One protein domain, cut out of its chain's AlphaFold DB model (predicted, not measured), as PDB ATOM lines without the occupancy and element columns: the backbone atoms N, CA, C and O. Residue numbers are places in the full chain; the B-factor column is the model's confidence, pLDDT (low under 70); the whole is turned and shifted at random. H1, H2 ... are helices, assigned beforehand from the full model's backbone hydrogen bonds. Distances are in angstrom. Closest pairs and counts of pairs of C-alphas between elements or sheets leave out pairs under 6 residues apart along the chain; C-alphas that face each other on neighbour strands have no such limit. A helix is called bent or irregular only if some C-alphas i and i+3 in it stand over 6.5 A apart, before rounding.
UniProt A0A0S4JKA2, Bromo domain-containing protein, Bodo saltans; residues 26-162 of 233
ATOM      1  N   GLN A  26     159.138 217.013 184.192       88.88
ATOM      2  CA  GLN A  26     158.726 216.507 182.883       88.88
ATOM      3  C   GLN A  26     157.251 216.811 182.603       88.88
ATOM      4  O   GLN A  26     156.912 217.263 181.512       88.88
ATOM      5  N   ALA A  27     156.369 216.643 183.592       91.31
ATOM      6  CA  ALA A  27     154.959 216.998 183.446       91.31
ATOM      7  C   ALA A  27     154.771 218.492 183.126       91.31
ATOM      8  O   ALA A  27     154.002 218.828 182.226       91.31
ATOM      9  N   LEU A  28     155.508 219.382 183.799       92.50
ATOM     10  CA  LEU A  28     155.472 220.820 183.514       92.50
ATOM     11  C   LEU A  28     155.967 221.147 182.101       92.50
ATOM     12  O   LEU A  28     155.329 221.941 181.414       92.50
ATOM     13  N   GLN A  29     157.046 220.509 181.636       90.75
ATOM     14  CA  GLN A  29     157.534 220.683 180.262       90.75
ATOM     15  C   GLN A  29     156.502 220.231 179.224       90.75
ATOM     16  O   GLN A  29     156.284 220.922 178.235       90.75
ATOM     17  N   ARG A  30     155.811 219.110 179.465       92.50
ATOM     18  CA  ARG A  30     154.726 218.633 178.590       92.50
ATOM     19  C   ARG A  30     153.546 219.600 178.554       92.50
ATOM     20  O   ARG A  30     152.971 219.798 177.489       92.50
ATOM     21  N   ILE A  31     153.191 220.211 179.684       92.62
ATOM     22  CA  ILE A  31     152.134 221.231 179.731       92.62
ATOM     23  C   ILE A  31     152.556 222.476 178.942       92.62
ATOM     24  O   ILE A  31     151.785 222.943 178.110       92.62
ATOM     25  N   ASP A  32     153.772 222.989 179.148       92.12
ATOM     26  CA  ASP A  32     154.274 224.165 178.420       92.12
ATOM     27  C   ASP A  32     154.343 223.905 176.904       92.12
ATOM     28  O   ASP A  32     153.824 224.698 176.117       92.12
ATOM     29  N   ALA A  33     154.861 222.744 176.492       92.00
ATOM     30  CA  ALA A  33     154.879 222.320 175.094       92.00
ATOM     31  C   ALA A  33     153.466 222.256 174.490       92.00
ATOM     32  O   ALA A  33     153.244 222.749 173.385       92.00
ATOM     33  N   ALA A  34     152.496 221.700 175.224       91.19
ATOM     34  CA  ALA A  34     151.106 221.615 174.780       91.19
ATOM     35  C   ALA A  34     150.445 222.992 174.620       91.19
ATOM     36  O   ALA A  34     149.629 223.170 173.720       91.19
ATOM     37  N   LEU A  35     150.785 223.952 175.484       91.88
ATOM     38  CA  LEU A  35     150.241 225.311 175.437       91.88
ATOM     39  C   LEU A  35     150.843 226.151 174.304       91.88
ATOM     40  O   LEU A  35     150.156 227.018 173.767       91.88
ATOM     41  N   ARG A  36     152.114 225.919 173.952       92.25
ATOM     42  CA  ARG A  36     152.816 226.658 172.886       92.25
ATOM     43  C   ARG A  36     152.604 226.074 171.496       92.25
ATOM     44  O   ARG A  36     152.682 226.808 170.514       92.25
ATOM     45  N   GLN A  37     152.390 224.764 171.400       90.38
ATOM     46  CA  GLN A  37     152.206 224.092 170.122       90.38
ATOM     47  C   GLN A  37     150.914 224.582 169.436       90.38
ATOM     48  O   GLN A  37     149.849 224.569 170.059       90.38
ATOM     49  N   PRO A  38     150.963 224.979 168.149       88.12
ATOM     50  CA  PRO A  38     149.768 225.334 167.397       88.12
ATOM     51  C   PRO A  38     148.805 224.139 167.276       88.12
ATOM     52  O   PRO A  38     149.226 222.978 167.362       88.12
ATOM     53  N   PRO A  39     147.501 224.392 167.045       87.81
ATOM     54  CA  PRO A  39     146.523 223.332 166.835       87.81
ATOM     55  C   PRO A  39     146.980 222.338 165.764       87.81
ATOM     56  O   PRO A  39     147.443 222.727 164.692       87.81
ATOM     57  N   ARG A  40     146.828 221.039 166.042       85.75
ATOM     58  CA  ARG A  40     147.210 219.997 165.085       85.75
ATOM     59  C   ARG A  40     146.349 220.085 163.831       85.75
ATOM     60  O   ARG A  40     145.120 220.056 163.907       85.75
ATOM     61  N   LEU A  41     147.011 220.113 162.681       87.88
ATOM     62  CA  LEU A  41     146.349 219.990 161.392       87.88
ATOM     63  C   LEU A  41     145.845 218.554 161.217       87.88
ATOM     64  O   LEU A  41     146.553 217.588 161.502       87.88
ATOM     65  N   LEU A  42     144.597 218.414 160.771       86.88
ATOM     66  CA  LEU A  42     143.991 217.112 160.508       86.88
ATOM     67  C   LEU A  42     144.319 216.655 159.084       86.88
ATOM     68  O   LEU A  42     144.233 217.434 158.131       86.88
ATOM     69  N   GLY A  43     144.660 215.371 158.951       89.81
ATOM     70  CA  GLY A  43     145.001 214.753 157.669       89.81
ATOM     71  C   GLY A  43     146.263 215.330 157.020       89.81
ATOM     72  O   GLY A  43     146.956 216.167 157.594       89.81
ATOM     73  N   LYS A  44     146.556 214.865 155.805       92.06
ATOM     74  CA  LYS A  44     147.649 215.370 154.959       92.06
ATOM     75  C   LYS A  44     147.190 216.572 154.130       92.06
ATOM     76  O   LYS A  44     145.986 216.788 153.982       92.06
ATOM     77  N   HIS A  45     148.135 217.335 153.575       91.44
ATOM     78  CA  HIS A  45     147.805 218.358 152.580       91.44
ATOM     79  C   HIS A  45     147.050 217.714 151.410       91.44
ATOM     80  O   HIS A  45     147.477 216.686 150.876       91.44
ATOM     81  N   VAL A  46     145.943 218.330 151.002       91.38
ATOM     82  CA  VAL A  46     145.193 217.926 149.813       91.38
ATOM     83  C   VAL A  46     145.582 218.868 148.687       91.38
ATOM     84  O   VAL A  46     145.321 220.066 148.768       91.38
ATOM     85  N   GLU A  47     146.206 218.314 147.649       92.25
ATOM     86  CA  GLU A  47     146.611 219.080 146.473       92.25
ATOM     87  C   GLU A  47     145.391 219.748 145.825       92.25
ATOM     88  O   GLU A  47     144.391 219.090 145.523       92.25
ATOM     89  N   GLN A  48     145.473 221.060 145.614       90.25
ATOM     90  CA  GLN A  48     144.398 221.858 145.037       90.25
ATOM     91  C   GLN A  48     144.703 222.192 143.577       90.25
ATOM     92  O   GLN A  48     145.744 222.756 143.255       90.25
ATOM     93  N   GLN A  49     143.754 221.900 142.685       87.00
ATOM     94  CA  GLN A  49     143.879 222.248 141.261       87.00
ATOM     95  C   GLN A  49     143.577 223.734 140.995       87.00
ATOM     96  O   GLN A  49     144.155 224.356 140.097       87.00
ATOM     97  N   HIS A  50     142.683 224.319 141.796       90.69
ATOM     98  CA  HIS A  50     142.206 225.687 141.635       90.69
ATOM     99  C   HIS A  50     142.421 226.482 142.921       90.69
ATOM    100  O   HIS A  50     141.811 226.196 143.944       90.69
ATOM    101  N   PHE A  51     143.278 227.494 142.837       95.19
ATOM    102  CA  PHE A  51     143.530 228.496 143.868       95.19
ATOM    103  C   PHE A  51     144.094 229.751 143.193       95.19
ATOM    104  O   PHE A  51     144.636 229.673 142.082       95.19
ATOM    105  N   SER A  52     143.951 230.900 143.851       94.56
ATOM    106  CA  SER A  52     144.497 232.172 143.375       94.56
ATOM    107  C   SER A  52     145.891 232.386 143.958       94.56
ATOM    108  O   SER A  52     146.060 232.367 145.172       94.56
ATOM    109  N   ALA A  53     146.884 232.588 143.095       95.81
ATOM    110  CA  ALA A  53     148.242 232.965 143.470       95.81
ATOM    111  C   ALA A  53     148.889 233.723 142.307       95.81
ATOM    112  O   ALA A  53     148.550 233.482 141.142       95.81
ATOM    113  N   VAL A  54     149.829 234.620 142.608       95.94
ATOM    114  CA  VAL A  54     150.617 235.299 141.569       95.94
ATOM    115  C   VAL A  54     151.448 234.279 140.772       95.94
ATOM    116  O   VAL A  54     151.820 233.247 141.338       95.94
ATOM    117  N   PRO A  55     151.775 234.537 139.487       93.19
ATOM    118  CA  PRO A  55     152.417 233.550 138.614       93.19
ATOM    119  C   PRO A  55     153.650 232.872 139.230       93.19
ATOM    120  O   PRO A  55     153.667 231.651 139.347       93.19
ATOM    121  N   GLY A  56     154.608 233.649 139.747       92.12
ATOM    122  CA  GLY A  56     155.827 233.092 140.349       92.12
ATOM    123  C   GLY A  56     155.580 232.225 141.593       92.12
ATOM    124  O   GLY A  56     156.266 231.231 141.795       92.12
ATOM    125  N   VAL A  57     154.571 232.546 142.414       97.31
ATOM    126  CA  VAL A  57     154.179 231.706 143.564       97.31
ATOM    127  C   VAL A  57     153.500 230.426 143.079       97.31
ATOM    128  O   VAL A  57     153.782 229.337 143.582       97.31
ATOM    129  N   ARG A  58     152.618 230.540 142.079       95.25
ATOM    130  CA  ARG A  58     151.900 229.401 141.496       95.25
ATOM    131  C   ARG A  58     152.860 228.378 140.888       95.25
ATOM    132  O   ARG A  58     152.600 227.182 141.000       95.25
ATOM    133  N   GLU A  59     153.961 228.830 140.292       93.81
ATOM    134  CA  GLU A  59     155.007 227.965 139.725       93.81
ATOM    135  C   GLU A  59     155.711 227.092 140.778       93.81
ATOM    136  O   GLU A  59     156.070 225.951 140.487       93.81
ATOM    137  N   LEU A  60     155.846 227.567 142.024       97.31
ATOM    138  CA  LEU A  60     156.485 226.806 143.106       97.31
ATOM    139  C   LEU A  60     155.585 225.718 143.706       97.31
ATOM    140  O   LEU A  60     156.083 224.732 144.252       97.31
ATOM    141  N   TYR A  61     154.263 225.856 143.604       97.62
ATOM    142  CA  TYR A  61     153.312 224.918 144.200       97.62
ATOM    143  C   TYR A  61     153.486 223.448 143.756       97.62
ATOM    144  O   TYR A  61     153.598 222.581 144.631       97.62
ATOM    145  N   PRO A  62     153.560 223.109 142.450       96.00
ATOM    146  CA  PRO A  62     153.775 221.723 142.026       96.00
ATOM    147  C   PRO A  62     155.144 221.175 142.461       96.00
ATOM    148  O   PRO A  62     155.268 219.983 142.744       96.00
ATOM    149  N   ILE A  63     156.163 222.036 142.564       97.44
ATOM    150  CA  ILE A  63     157.508 221.671 143.032       97.44
ATOM    151  C   ILE A  63     157.453 221.264 144.505       97.44
ATOM    152  O   ILE A  63     157.880 220.168 144.867       97.44
ATOM    153  N   LEU A  64     156.859 222.111 145.346       98.19
ATOM    154  CA  LEU A  64     156.715 221.854 146.777       98.19
ATOM    155  C   LEU A  64     155.773 220.683 147.063       98.19
ATOM    156  O   LEU A  64     156.026 219.913 147.984       98.19
ATOM    157  N   THR A  65     154.740 220.481 146.244       97.69
ATOM    158  CA  THR A  65     153.853 219.312 146.353       97.69
ATOM    159  C   THR A  65     154.604 218.016 146.043       97.69
ATOM    160  O   THR A  65     154.424 217.008 146.731       97.69
ATOM    161  N   ARG A  66     155.489 218.029 145.035       97.31
ATOM    162  CA  ARG A  66     156.371 216.893 144.729       97.31
ATOM    163  C   ARG A  66     157.372 216.652 145.860       97.31
ATOM    164  O   ARG A  66     157.556 215.499 146.240       97.31
ATOM    165  N   LEU A  67     157.965 217.709 146.420       98.25
ATOM    166  CA  LEU A  67     158.874 217.605 147.563       98.25
ATOM    167  C   LEU A  67     158.165 217.035 148.797       98.25
ATOM    168  O   LEU A  67     158.682 216.103 149.396       98.25
ATOM    169  N   TYR A  68     156.958 217.509 149.117       98.06
ATOM    170  CA  TYR A  68     156.133 217.032 150.236       98.06
ATOM    171  C   TYR A  68     155.801 215.533 150.155       98.06
ATOM    172  O   TYR A  68     155.576 214.891 151.177       98.06
ATOM    173  N   ARG A  69     155.789 214.949 148.952       96.19
ATOM    174  CA  ARG A  69     155.604 213.503 148.732       96.19
ATOM    175  C   ARG A  69     156.917 212.718 148.697       96.19
ATOM    176  O   ARG A  69     156.887 211.490 148.750       96.19
ATOM    177  N   ASP A  70     158.054 213.396 148.571       97.00
ATOM    178  CA  ASP A  70     159.371 212.769 148.506       97.00
ATOM    179  C   ASP A  70     159.814 212.319 149.903       97.00
ATOM    180  O   ASP A  70     159.624 213.026 150.895       97.00
ATOM    181  N   SER A  71     160.422 211.136 149.995       96.38
ATOM    182  CA  SER A  71     160.842 210.550 151.270       96.38
ATOM    183  C   SER A  71     161.931 211.357 151.981       96.38
ATOM    184  O   SER A  71     161.996 211.317 153.208       96.38
ATOM    185  N   SER A  72     162.743 212.131 151.251       96.12
ATOM    186  CA  SER A  72     163.734 213.034 151.856       96.12
ATOM    187  C   SER A  72     163.092 214.133 152.707       96.12
ATOM    188  O   SER A  72     163.743 214.673 153.596       96.12
ATOM    189  N   SER A  73     161.811 214.437 152.471       97.69
ATOM    190  CA  SER A  73     161.088 215.493 153.177       97.69
ATOM    191  C   SER A  73     160.413 215.044 154.473       97.69
ATOM    192  O   SER A  73     159.790 215.871 155.126       97.69
ATOM    193  N   ALA A  74     160.505 213.765 154.863       96.69
ATOM    194  CA  ALA A  74     159.655 213.174 155.905       96.69
ATOM    195  C   ALA A  74     159.603 213.970 157.229       96.69
ATOM    196  O   ALA A  74     158.534 214.090 157.822       96.69
ATOM    197  N   LEU A  75     160.725 214.560 157.657       96.25
ATOM    198  CA  LEU A  75     160.820 215.367 158.886       96.25
ATOM    199  C   LEU A  75     160.254 216.791 158.758       96.25
ATOM    200  O   LEU A  75     160.116 217.490 159.755       96.25
ATOM    201  N   PHE A  76     159.955 217.226 157.539       97.94
ATOM    202  CA  PHE A  76     159.589 218.595 157.179       97.94
ATOM    203  C   PHE A  76     158.161 218.698 156.630       97.94
ATOM    204  O   PHE A  76     157.679 219.792 156.346       97.94
ATOM    205  N   GLN A  77     157.487 217.559 156.443       97.38
ATOM    206  CA  GLN A  77     156.145 217.498 155.871       97.38
ATOM    207  C   GLN A  77     155.116 218.197 156.759       97.38
ATOM    208  O   GLN A  77     154.432 219.101 156.293       97.38
ATOM    209  N   GLU A  78     155.000 217.773 158.016       96.50
ATOM    210  CA  GLU A  78     154.001 218.284 158.960       96.50
ATOM    211  C   GLU A  78     154.633 219.202 160.014       96.50
ATOM    212  O   GLU A  78     155.835 219.092 160.271       96.50
ATOM    213  N   PRO A  79     153.831 220.055 160.677       96.62
ATOM    214  CA  PRO A  79     154.285 220.786 161.853       96.62
ATOM    215  C   PRO A  79     154.836 219.836 162.925       96.62
ATOM    216  O   PRO A  79     154.250 218.782 163.194       96.62
ATOM    217  N   VAL A  80     155.945 220.221 163.561       95.75
ATOM    218  CA  VAL A  80     156.602 219.407 164.594       95.75
ATOM    219  C   VAL A  80     155.660 219.158 165.767       95.75
ATOM    220  O   VAL A  80     155.152 220.077 166.399       95.75
ATOM    221  N   ASN A  81     155.457 217.896 166.125       94.31
ATOM    222  CA  ASN A  81     154.691 217.549 167.309       94.31
ATOM    223  C   ASN A  81     155.615 217.503 168.539       94.31
ATOM    224  O   ASN A  81     156.272 216.499 168.810       94.31
ATOM    225  N   ALA A  82     155.648 218.590 169.310       94.62
ATOM    226  CA  ALA A  82     156.497 218.710 170.497       94.62
ATOM    227  C   ALA A  82     156.149 217.699 171.603       94.62
ATOM    228  O   ALA A  82     156.967 217.430 172.472       94.62
ATOM    229  N   LEU A  83     154.951 217.108 171.569       93.19
ATOM    230  CA  LEU A  83     154.516 216.090 172.532       93.19
ATOM    231  C   LEU A  83     154.798 214.645 172.092       93.19
ATOM    232  O   LEU A  83     154.434 213.716 172.820       93.19
ATOM    233  N   GLU A  84     155.365 214.444 170.900       92.56
ATOM    234  CA  GLU A  84     155.612 213.111 170.335       92.56
ATOM    235  C   GLU A  84     156.726 212.365 171.066       92.56
ATOM    236  O   GLU A  84     156.569 211.192 171.409       92.56
ATOM    237  N   HIS A  85     157.824 213.060 171.355       92.00
ATOM    238  CA  HIS A  85     158.998 212.510 172.017       92.00
ATOM    239  C   HIS A  85     159.520 213.494 173.061       92.00
ATOM    240  O   HIS A  85     159.401 214.704 172.900       92.00
ATOM    241  N   ASP A  86     160.158 212.993 174.117       89.56
ATOM    242  CA  ASP A  86     160.706 213.875 175.156       89.56
ATOM    243  C   ASP A  86     161.791 214.816 174.599       89.56
ATOM    244  O   ASP A  86     161.919 215.955 175.046       89.56
ATOM    245  N   SER A  87     162.510 214.390 173.555       91.81
ATOM    246  CA  SER A  87     163.494 215.213 172.843       91.81
ATOM    247  C   SER A  87     162.885 216.383 172.060       91.81
ATOM    248  O   SER A  87     163.628 217.289 171.694       91.81
ATOM    249  N   THR A  88     161.569 216.403 171.808       93.50
ATOM    250  CA  THR A  88     160.893 217.483 171.069       93.50
ATOM    251  C   THR A  88     160.126 218.456 171.966       93.50
ATOM    252  O   THR A  88     159.665 219.486 171.474       93.50
ATOM    253  N   LEU A  89     160.060 218.219 173.285       94.12
ATOM    254  CA  LEU A  89     159.299 219.057 174.228       94.12
ATOM    255  C   LEU A  89     159.734 220.527 174.233       94.12
ATOM    256  O   LEU A  89     158.907 221.419 174.400       94.12
ATOM    257  N   GLY A  90     161.022 220.795 174.015       93.88
ATOM    258  CA  GLY A  90     161.565 222.155 173.979       93.88
ATOM    259  C   GLY A  90     161.371 222.898 172.653       93.88
ATOM    260  O   GLY A  90     161.785 224.053 172.557       93.88
ATOM    261  N   TYR A  91     160.786 222.268 171.625       96.12
ATOM    262  CA  TYR A  91     160.789 222.803 170.257       96.12
ATOM    263  C   TYR A  91     160.188 224.204 170.166       96.12
ATOM    264  O   TYR A  91     160.874 225.128 169.745       96.12
ATOM    265  N   TYR A  92     158.961 224.399 170.651       95.75
ATOM    266  CA  TYR A  92     158.270 225.697 170.602       95.75
ATOM    267  C   TYR A  92     158.762 226.722 171.637       95.75
ATOM    268  O   TYR A  92     158.261 227.846 171.695       95.75
ATOM    269  N   THR A  93     159.738 226.348 172.462       94.69
ATOM    270  CA  THR A  93     160.454 227.276 173.347       94.69
ATOM    271  C   THR A  93     161.699 227.829 172.660       94.69
ATOM    272  O   THR A  93     162.041 228.991 172.859       94.69
ATOM    273  N   ILE A  94     162.364 227.010 171.838       96.44
ATOM    274  CA  ILE A  94     163.578 227.380 171.098       96.44
ATOM    275  C   ILE A  94     163.227 228.020 169.749       96.44
ATOM    276  O   ILE A  94     163.822 229.024 169.363       96.44
ATOM    277  N   ILE A  95     162.267 227.442 169.029       97.81
ATOM    278  CA  ILE A  95     161.866 227.858 167.686       97.81
ATOM    279  C   ILE A  95     160.692 228.829 167.777       97.81
ATOM    280  O   ILE A  95     159.574 228.455 168.129       97.81
ATOM    281  N   THR A  96     160.958 230.086 167.432       96.31
ATOM    282  CA  THR A  96     160.001 231.199 167.533       96.31
ATOM    283  C   THR A  96     159.087 231.330 166.317       96.31
ATOM    284  O   THR A  96     157.980 231.852 166.437       96.31
ATOM    285  N   SER A  97     159.532 230.857 165.154       97.19
ATOM    286  CA  SER A  97     158.781 230.898 163.895       97.19
ATOM    287  C   SER A  97     158.757 229.501 163.272       97.19
ATOM    288  O   SER A  97     159.483 229.247 162.312       97.19
ATOM    289  N   PRO A  98     158.000 228.558 163.866       97.69
ATOM    290  CA  PRO A  98     157.886 227.198 163.355       97.69
ATOM    291  C   PRO A  98     157.219 227.203 161.979       97.69
ATOM    292  O   PRO A  98     156.314 227.997 161.729       97.69
ATOM    293  N   ILE A  99     157.671 226.316 161.095       98.31
ATOM    294  CA  ILE A  99     157.098 226.159 159.760       98.31
ATOM    295  C   ILE A  99     157.364 224.752 159.217       98.31
ATOM    296  O   ILE A  99     158.323 224.087 159.618       98.31
ATOM    297  N   SER A 100     156.511 224.310 158.299       98.25
ATOM    298  CA  SER A 100     156.559 223.017 157.618       98.25
ATOM    299  C   SER A 100     156.121 223.151 156.157       98.25
ATOM    300  O   SER A 100     155.460 224.121 155.779       98.25
ATOM    301  N   LEU A 101     156.414 222.147 155.326       98.56
ATOM    302  CA  LEU A 101     155.940 222.095 153.938       98.56
ATOM    303  C   LEU A 101     154.414 222.148 153.856       98.56
ATOM    304  O   LEU A 101     153.877 222.808 152.969       98.56
ATOM    305  N   ARG A 102     153.712 221.495 154.791       97.81
ATOM    306  CA  ARG A 102     152.254 221.573 154.907       97.81
ATOM    307  C   ARG A 102     151.782 223.015 155.048       97.81
ATOM    308  O   ARG A 102     150.898 223.438 154.311       97.81
ATOM    309  N   GLU A 103     152.370 223.766 155.973       97.81
ATOM    310  CA  GLU A 103     152.002 225.163 156.195       97.81
ATOM    311  C   GLU A 103     152.324 226.019 154.973       97.81
ATOM    312  O   GLU A 103     151.481 226.807 154.557       97.81
ATOM    313  N   ILE A 104     153.482 225.823 154.339       98.62
ATOM    314  CA  ILE A 104     153.856 226.562 153.125       98.62
ATOM    315  C   ILE A 104     152.846 226.302 151.999       98.62
ATOM    316  O   ILE A 104     152.343 227.251 151.397       98.62
ATOM    317  N   LEU A 105     152.492 225.039 151.746       98.44
ATOM    318  CA  LEU A 105     151.504 224.657 150.730       98.44
ATOM    319  C   LEU A 105     150.116 225.239 151.029       98.44
ATOM    320  O   LEU A 105     149.468 225.804 150.143       98.44
ATOM    321  N   ASP A 106     149.668 225.155 152.281       97.19
ATOM    322  CA  ASP A 106     148.381 225.712 152.694       97.19
ATOM    323  C   ASP A 106     148.372 227.252 152.554       97.19
ATOM    324  O   ASP A 106     147.398 227.819 152.063       97.19
ATOM    325  N   ARG A 107     149.469 227.940 152.892       97.62
ATOM    326  CA  ARG A 107     149.613 229.400 152.729       97.62
ATOM    327  C   ARG A 107     149.634 229.835 151.261       97.62
ATOM    328  O   ARG A 107     149.018 230.846 150.923       97.62
ATOM    329  N   ILE A 108     150.253 229.050 150.372       98.31
ATOM    330  CA  ILE A 108     150.181 229.274 148.916       98.31
ATOM    331  C   ILE A 108     148.728 229.222 148.443       98.31
ATOM    332  O   ILE A 108     148.269 230.141 147.766       98.31
ATOM    333  N   THR A 109     147.988 228.173 148.817       97.06
ATOM    334  CA  THR A 109     146.593 227.995 148.370       97.06
ATOM    335  C   THR A 109     145.632 229.042 148.938       97.06
ATOM    336  O   THR A 109     144.630 229.361 148.300       97.06
ATOM    337  N   ARG A 110     145.959 229.639 150.091       96.25
ATOM    338  CA  ARG A 110     145.235 230.784 150.669       96.25
ATOM    339  C   ARG A 110     145.651 232.147 150.103       96.25
ATOM    340  O   ARG A 110     145.033 233.146 150.457       96.25
ATOM    341  N   GLY A 111     146.650 232.203 149.220       96.75
ATOM    342  CA  GLY A 111     147.106 233.446 148.592       96.75
ATOM    343  C   GLY A 111     147.889 234.366 149.533       96.75
ATOM    344  O   GLY A 111     147.864 235.580 149.358       96.75
ATOM    345  N   GLU A 112     148.569 233.812 150.540       97.94
ATOM    346  CA  GLU A 112     149.290 234.602 151.552       97.94
ATOM    347  C   GLU A 112     150.670 235.099 151.095       97.94
ATOM    348  O   GLU A 112     151.276 235.930 151.768       97.94
ATOM    349  N   TYR A 113     151.168 234.610 149.959       98.50
ATOM    350  CA  TYR A 113     152.444 235.035 149.389       98.50
ATOM    351  C   TYR A 113     152.232 235.983 148.216       98.50
ATOM    352  O   TYR A 113     151.506 235.682 147.265       98.50
ATOM    353  N   SER A 114     152.921 237.118 148.267       97.94
ATOM    354  CA  SER A 114     152.936 238.128 147.207       97.94
ATOM    355  C   SER A 114     154.053 237.895 146.191       97.94
ATOM    356  O   SER A 114     153.953 238.371 145.062       97.94
ATOM    357  N   THR A 115     155.114 237.171 146.563       98.19
ATOM    358  CA  THR A 115     156.252 236.864 145.684       98.19
ATOM    359  C   THR A 115     156.746 235.430 145.879       98.19
ATOM    360  O   THR A 115     156.541 234.819 146.927       98.19
ATOM    361  N   ALA A 116     157.415 234.887 144.858       97.12
ATOM    362  CA  ALA A 116     158.058 233.575 144.932       97.12
ATOM    363  C   ALA A 116     159.175 233.536 145.992       97.12
ATOM    364  O   ALA A 116     159.408 232.496 146.602       97.12
ATOM    365  N   ASP A 117     159.837 234.667 146.235       98.12
ATOM    366  CA  ASP A 117     160.930 234.748 147.204       98.12
ATOM    367  C   ASP A 117     160.435 234.578 148.639       98.12
ATOM    368  O   ASP A 117     161.074 233.859 149.393       98.12
ATOM    369  N   GLN A 118     159.247 235.082 148.987       98.62
ATOM    370  CA  GLN A 118     158.654 234.834 150.310       98.62
ATOM    371  C   GLN A 118     158.406 233.340 150.568       98.62
ATOM    372  O   GLN A 118     158.585 232.854 151.681       98.62
ATOM    373  N   VAL A 119     158.028 232.582 149.532       98.75
ATOM    374  CA  VAL A 119     157.889 231.121 149.638       98.75
ATOM    375  C   VAL A 119     159.253 230.473 149.881       98.75
ATOM    376  O   VAL A 119     159.371 229.580 150.718       98.75
ATOM    377  N   LYS A 120     160.289 230.905 149.152       98.38
ATOM    378  CA  LYS A 120     161.655 230.383 149.306       98.38
ATOM    379  C   LYS A 120     162.244 230.729 150.674       98.38
ATOM    380  O   LYS A 120     162.888 229.876 151.269       98.38
ATOM    381  N   GLU A 121     161.989 231.928 151.189       98.69
ATOM    382  CA  GLU A 121     162.384 232.349 152.536       98.69
ATOM    383  C   GLU A 121     161.800 231.421 153.603       98.69
ATOM    384  O   GLU A 121     162.529 230.977 154.484       98.69
ATOM    385  N   ASP A 122     160.527 231.043 153.483       98.88
ATOM    386  CA  ASP A 122     159.895 230.107 154.416       98.88
ATOM    387  C   ASP A 122     160.428 228.670 154.284       98.88
ATOM    388  O   ASP A 122     160.552 227.949 155.279       98.88
ATOM    389  N   VAL A 123     160.819 228.254 153.075       98.75
ATOM    390  CA  VAL A 123     161.545 226.991 152.868       98.75
ATOM    391  C   VAL A 123     162.924 227.039 153.541       98.75
ATOM    392  O   VAL A 123     163.296 226.092 154.231       98.75
ATOM    393  N   GLU A 124     163.669 228.138 153.413       98.69
ATOM    394  CA  GLU A 124     164.962 228.311 154.091       98.69
ATOM    395  C   GLU A 124     164.817 228.410 155.617       98.69
ATOM    396  O   GLU A 124     165.621 227.831 156.352       98.69
ATOM    397  N   LEU A 125     163.762 229.061 156.111       98.81
ATOM    398  CA  LEU A 125     163.430 229.108 157.535       98.81
ATOM    399  C   LEU A 125     163.191 227.702 158.094       98.81
ATOM    400  O   LEU A 125     163.678 227.377 159.175       98.81
ATOM    401  N   MET A 126     162.498 226.839 157.351       98.69
ATOM    402  CA  MET A 126     162.286 225.442 157.734       98.69
ATOM    403  C   MET A 126     163.615 224.693 157.939       98.69
ATOM    404  O   MET A 126     163.796 223.989 158.941       98.69
ATOM    405  N   TRP A 127     164.578 224.885 157.032       98.56
ATOM    406  CA  TRP A 127     165.929 224.323 157.143       98.56
ATOM    407  C   TRP A 127     166.700 224.905 158.330       98.56
ATOM    408  O   TRP A 127     167.313 224.159 159.102       98.56
ATOM    409  N   ALA A 128     166.641 226.225 158.501       98.62
ATOM    410  CA  ALA A 128     167.307 226.941 159.580       98.62
ATOM    411  C   ALA A 128     166.775 226.516 160.954       98.62
ATOM    412  O   ALA A 128     167.566 226.252 161.857       98.62
ATOM    413  N   ASN A 129     165.458 226.351 161.097       98.62
ATOM    414  CA  ASN A 129     164.823 225.857 162.318       98.62
ATOM    415  C   ASN A 129     165.289 224.439 162.665       98.62
ATOM    416  O   ASN A 129     165.583 224.148 163.825       98.62
ATOM    417  N   CYS A 130     165.400 223.558 161.665       98.25
ATOM    418  CA  CYS A 130     165.917 222.209 161.873       98.25
ATOM    419  C   CYS A 130     167.360 222.233 162.391       98.25
ATOM    420  O   CYS A 130     167.673 221.546 163.365       98.25
ATOM    421  N   LYS A 131     168.220 223.062 161.789       98.38
ATOM    422  CA  LYS A 131     169.607 223.245 162.227       98.38
ATOM    423  C   LYS A 131     169.697 223.854 163.627       98.38
ATOM    424  O   LYS A 131     170.473 223.369 164.442       98.38
ATOM    425  N   LEU A 132     168.889 224.869 163.925       98.38
ATOM    426  CA  LEU A 132     168.873 225.537 165.226       98.38
ATOM    427  C   LEU A 132     168.466 224.582 166.355       98.38
ATOM    428  O   LEU A 132     169.089 224.587 167.412       98.38
ATOM    429  N   PHE A 133     167.444 223.752 166.130       98.06
ATOM    430  CA  PHE A 133     166.955 222.829 167.152       98.06
ATOM    431  C   PHE A 133     167.831 221.576 167.301       98.06
ATOM    432  O   PHE A 133     168.103 221.149 168.419       98.06
ATOM    433  N   ASN A 134     168.272 220.983 166.186       97.00
ATOM    434  CA  ASN A 134     168.932 219.671 166.186       97.00
ATOM    435  C   ASN A 134     170.464 219.735 166.032       97.00
ATOM    436  O   ASN A 134     171.145 218.724 166.205       97.00
ATOM    437  N   GLY A 135     171.014 220.900 165.690       97.81
ATOM    438  CA  GLY A 135     172.437 221.105 165.437       97.81
ATOM    439  C   GLY A 135     172.910 220.702 164.033       97.81
ATOM    440  O   GLY A 135     172.207 220.074 163.237       97.81
ATOM    441  N   ASP A 136     174.159 221.066 163.737       97.75
ATOM    442  CA  ASP A 136     174.756 220.994 162.397       97.75
ATOM    443  C   ASP A 136     174.882 219.567 161.856       97.75
ATOM    444  O   ASP A 136     174.572 219.320 160.693       97.75
ATOM    445  N   ALA A 137     175.301 218.615 162.695       98.00
ATOM    446  CA  ALA A 137     175.469 217.222 162.279       98.00
ATOM    447  C   ALA A 137     174.137 216.596 161.839       98.00
ATOM    448  O   ALA A 137     174.084 215.882 160.839       98.00
ATOM    449  N   PHE A 138     173.051 216.907 162.551       96.81
ATOM    450  CA  PHE A 138     171.714 216.449 162.189       96.81
ATOM    451  C   PHE A 138     171.238 217.112 160.892       96.81
ATOM    452  O   PHE A 138     170.772 216.431 159.977       96.81
ATOM    453  N   ALA A 139     171.414 218.432 160.770       97.00
ATOM    454  CA  ALA A 139     171.070 219.157 159.551       97.00
ATOM    455  C   ALA A 139     171.835 218.624 158.327       97.00
ATOM    456  O   ALA A 139     171.241 218.450 157.264       97.00
ATOM    457  N   GLN A 140     173.113 218.273 158.464       97.00
ATOM    458  CA  GLN A 140     173.892 217.704 157.365       97.00
ATOM    459  C   GLN A 140     173.300 216.385 156.840       97.00
ATOM    460  O   GLN A 140     173.342 216.127 155.639       97.00
ATOM    461  N   VAL A 141     172.738 215.557 157.722       97.94
ATOM    462  CA  VAL A 141     172.144 214.264 157.353       97.94
ATOM    463  C   VAL A 141     170.731 214.426 156.791       97.94
ATOM    464  O   VAL A 141     170.358 213.708 155.866       97.94
ATOM    465  N   HIS A 142     169.944 215.363 157.325       96.94
ATOM    466  CA  HIS A 142     168.510 215.442 157.034       96.94
ATOM    467  C   HIS A 142     168.109 216.621 156.141       96.94
ATOM    468  O   HIS A 142     167.287 216.450 155.243       96.94
ATOM    469  N   VAL A 143     168.690 217.805 156.345       98.12
ATOM    470  CA  VAL A 143     168.399 218.999 155.536       98.12
ATOM    471  C   VAL A 143     169.095 218.909 154.185       98.12
ATOM    472  O   VAL A 143     168.446 219.100 153.162       98.12
ATOM    473  N   ALA A 144     170.396 218.599 154.155       96.94
ATOM    474  CA  ALA A 144     171.179 218.690 152.919       96.94
ATOM    475  C   ALA A 144     170.618 217.829 151.764       96.94
ATOM    476  O   ALA A 144     170.474 218.366 150.662       96.94
ATOM    477  N   PRO A 145     170.214 216.556 151.969       96.69
ATOM    478  CA  PRO A 145     169.624 215.760 150.892       96.69
ATOM    479  C   PRO A 145     168.275 216.305 150.410       96.69
ATOM    480  O   PRO A 145     168.004 216.311 149.210       96.69
ATOM    481  N   CYS A 146     167.431 216.782 151.333       98.00
ATOM    482  CA  CYS A 146     166.120 217.337 150.997       98.00
ATOM    483  C   CYS A 146     166.255 218.662 150.233       98.00
ATOM    484  O   CYS A 146     165.626 218.843 149.190       98.00
ATOM    485  N   LYS A 147     167.154 219.546 150.681       98.12
ATOM    486  CA  LYS A 147     167.476 220.800 149.998       98.12
ATOM    487  C   LYS A 147     168.054 220.555 148.604       98.12
ATOM    488  O   LYS A 147     167.544 221.111 147.642       98.12
ATOM    489  N   GLN A 148     169.015 219.638 148.458       97.12
ATOM    490  CA  GLN A 148     169.553 219.270 147.142       97.12
ATOM    491  C   GLN A 148     168.456 218.754 146.197       97.12
ATOM    492  O   GLN A 148     168.475 219.022 144.993       97.12
ATOM    493  N   LYS A 149     167.496 217.991 146.728       97.50
ATOM    494  CA  LYS A 149     166.352 217.502 145.960       97.50
ATOM    495  C   LYS A 149     165.447 218.654 145.517       97.50
ATOM    496  O   LYS A 149     165.056 218.678 144.354       97.50
ATOM    497  N   PHE A 150     165.143 219.593 146.412       97.75
ATOM    498  CA  PHE A 150     164.374 220.798 146.099       97.75
ATOM    499  C   PHE A 150     165.056 221.651 145.024       97.75
ATOM    500  O   PHE A 150     164.428 221.959 144.013       97.75
ATOM    501  N   ASP A 151     166.351 221.934 145.184       97.00
ATOM    502  CA  ASP A 151     167.144 222.724 144.237       97.00
ATOM    503  C   ASP A 151     167.164 222.062 142.845       97.00
ATOM    504  O   ASP A 151     166.968 222.724 141.828       97.00
ATOM    505  N   ARG A 152     167.285 220.727 142.782       96.12
ATOM    506  CA  ARG A 152     167.172 219.980 141.519       96.12
ATOM    507  C   ARG A 152     165.790 220.116 140.886       96.12
ATOM    508  O   ARG A 152     165.694 220.276 139.678       96.12
ATOM    509  N   MET A 153     164.719 220.031 141.674       96.44
ATOM    510  CA  MET A 153     163.362 220.176 141.140       96.44
ATOM    511  C   MET A 153     163.093 221.594 140.624       96.44
ATOM    512  O   MET A 153     162.333 221.733 139.670       96.44
ATOM    513  N   LEU A 154     163.697 222.622 141.232       94.06
ATOM    514  CA  LEU A 154     163.674 223.990 140.711       94.06
ATOM    515  C   LEU A 154     164.393 224.065 139.363       94.06
ATOM    516  O   LEU A 154     163.799 224.526 138.392       94.06
ATOM    517  N   GLN A 155     165.616 223.532 139.284       90.12
ATOM    518  CA  GLN A 155     166.389 223.519 138.043       90.12
ATOM    519  C   GLN A 155     165.653 222.778 136.919       90.12
ATOM    520  O   GLN A 155     165.468 223.327 135.843       90.12
ATOM    521  N   GLU A 156     165.108 221.589 137.200       89.31
ATOM    522  CA  GLU A 156     164.314 220.810 136.239       89.31
ATOM    523  C   GLU A 156     163.098 221.581 135.689       89.31
ATOM    524  O   GLU A 156     162.606 221.258 134.607       89.31
ATOM    525  N   GLN A 157     162.538 222.535 136.440       87.31
ATOM    526  CA  GLN A 157     161.430 223.367 135.959       87.31
ATOM    527  C   GLN A 157     161.911 224.531 135.105       87.31
ATOM    528  O   GLN A 157     161.251 224.846 134.118       87.31
ATOM    529  N   GLU A 158     163.045 225.137 135.445       84.94
ATOM    530  CA  GLU A 158     163.667 226.158 134.601       84.94
ATOM    531  C   GLU A 158     164.136 225.557 133.270       84.94
ATOM    532  O   GLU A 158     163.807 226.092 132.214       84.94
ATOM    533  N   ASP A 159     164.753 224.374 133.293       83.38
ATOM    534  CA  ASP A 159     165.197 223.662 132.089       83.38
ATOM    535  C   ASP A 159     164.025 223.349 131.142       83.38
ATOM    536  O   ASP A 159     164.144 223.460 129.927       83.38
ATOM    537  N   LYS A 160     162.836 223.031 131.675       82.94
ATOM    538  CA  LYS A 160     161.623 222.800 130.862       82.94
ATOM    539  C   LYS A 160     161.079 224.053 130.180       82.94
ATOM    540  O   LYS A 160     160.259 223.930 129.271       82.94
ATOM    541  N   LYS A 161     161.466 225.246 130.640       82.88
ATOM    542  CA  LYS A 161     161.114 226.514 129.987       82.88
ATOM    543  C   LYS A 161     162.059 226.823 128.820       82.88
ATOM    544  O   LYS A 161     161.713 227.674 127.993       82.88
ATOM    545  N   ARG A 162     163.217 226.154 128.753       89.00
ATOM    546  CA  ARG A 162     164.215 226.300 127.688       89.00
ATOM    547  C   ARG A 162     163.779 225.607 126.404       89.00
ATOM    548  O   ARG A 162     162.916 224.726 126.405       89.00
TER     549      ARG A 162
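AT A GLANCE: This is residues 26 to 162 of the 233 residues of the protein "Bromo domain-containing protein" of Bodo saltans (UniProt A0A0S4JKA2). The longest helix, H6, and the helix before it, H5, make a helical hairpin that opens like a narrow V, and H2 lies across its open end, with one part on H5 and another on H6. H4 packs beside H2 and H5, and at the other end of the elongated whole H1 and the short H3 form a small pair; long unnamed stretches, residues 37 to 54 and 70 to 90, join H1 to H2 and H2 to H3, and a short link joins H3 to H4. The printed part has 137 residues with six named helices, H1 to H6 in order, and no named strand; its class is all helix. It is compact, with a radius of gyration of the C-alphas of 15.8 A, and spans 56 by 32 by 23 A.

IN THESE COORDINATES: H6, residues 136 to 159, is 31.9 A long, from C-alpha 136 at (174.756, 220.994, 162.397) to C-alpha 159 at (165.197, 223.662, 132.089). It has a kink of 43 degrees near residue 143; it is neither bent nor irregular, but only just: C-alphas 141 and 144 are 6.3 A apart. H5, residues 116 to 134, is 27.6 A long. H2, residues 55 to 69, is 22.7 A long and only just irregular, with C-alphas 59 and 62 6.8 A apart. H4 holds residues 101 to 109, 12.4 A, and H3 residues 91 to 94, 5.4 A. H1, residues 26 to 36, is 15.4 A long and begins with C-alpha 26 at (158.726, 216.507, 182.883).

HOW THE PARTS SIT: H2 and H5 are the hubs, touching three helices each. H5 and H6 form a hairpin at a shallow tilt of 18 degrees; residues 127 to 131 touch residues 138 to 143, and the closest C-alphas, of Lys 131 and Ala 139, are 5.1 A apart. H2 touches H6 with residues 63 to 67 alone, at a steep tilt of 50 degrees, opposite ways; the closest C-alphas are those of Ile 63 and Met 153, 6.3 A. H2 touches H5 with residues 56 to 60 alone, closest at the C-alphas of Val 57 and Ala 116, 4.5 A; they run the same way at a shallow tilt of 34.6 degrees, only just short of steep. H4 and H5 form a second hairpin, at 19 degrees, with the C-alphas of Ile 104 and Val 119 closest at 7.0 A. H4 touches H2 at a shallow tilt of 32 degrees, opposite ways, closest at the C-alphas of Tyr 68 and Leu 101, 6.3 A. H1 touches H3, where the C-alphas of Arg 36 and Tyr 92 are 6.0 A apart; H1 is apart from H4, H5 and H6. Every O i to N i+4 pair is within hydrogen-bond range in H1, H4 and H5, against 7 of 11 in H2 and 17 of 20 in H6; H3 is too short for such a pair.

THE WHOLE: The two C-alphas farthest apart, of Ala 27 and Arg 162, are 57.3 A apart. The links H1 to H2, with 18 residues, and H2 to H3, with 21, are long; H5 to H6 is tight. The printed part has no cut. The mean pLDDT of the printed part is 95.0, and no printed residue is under 70.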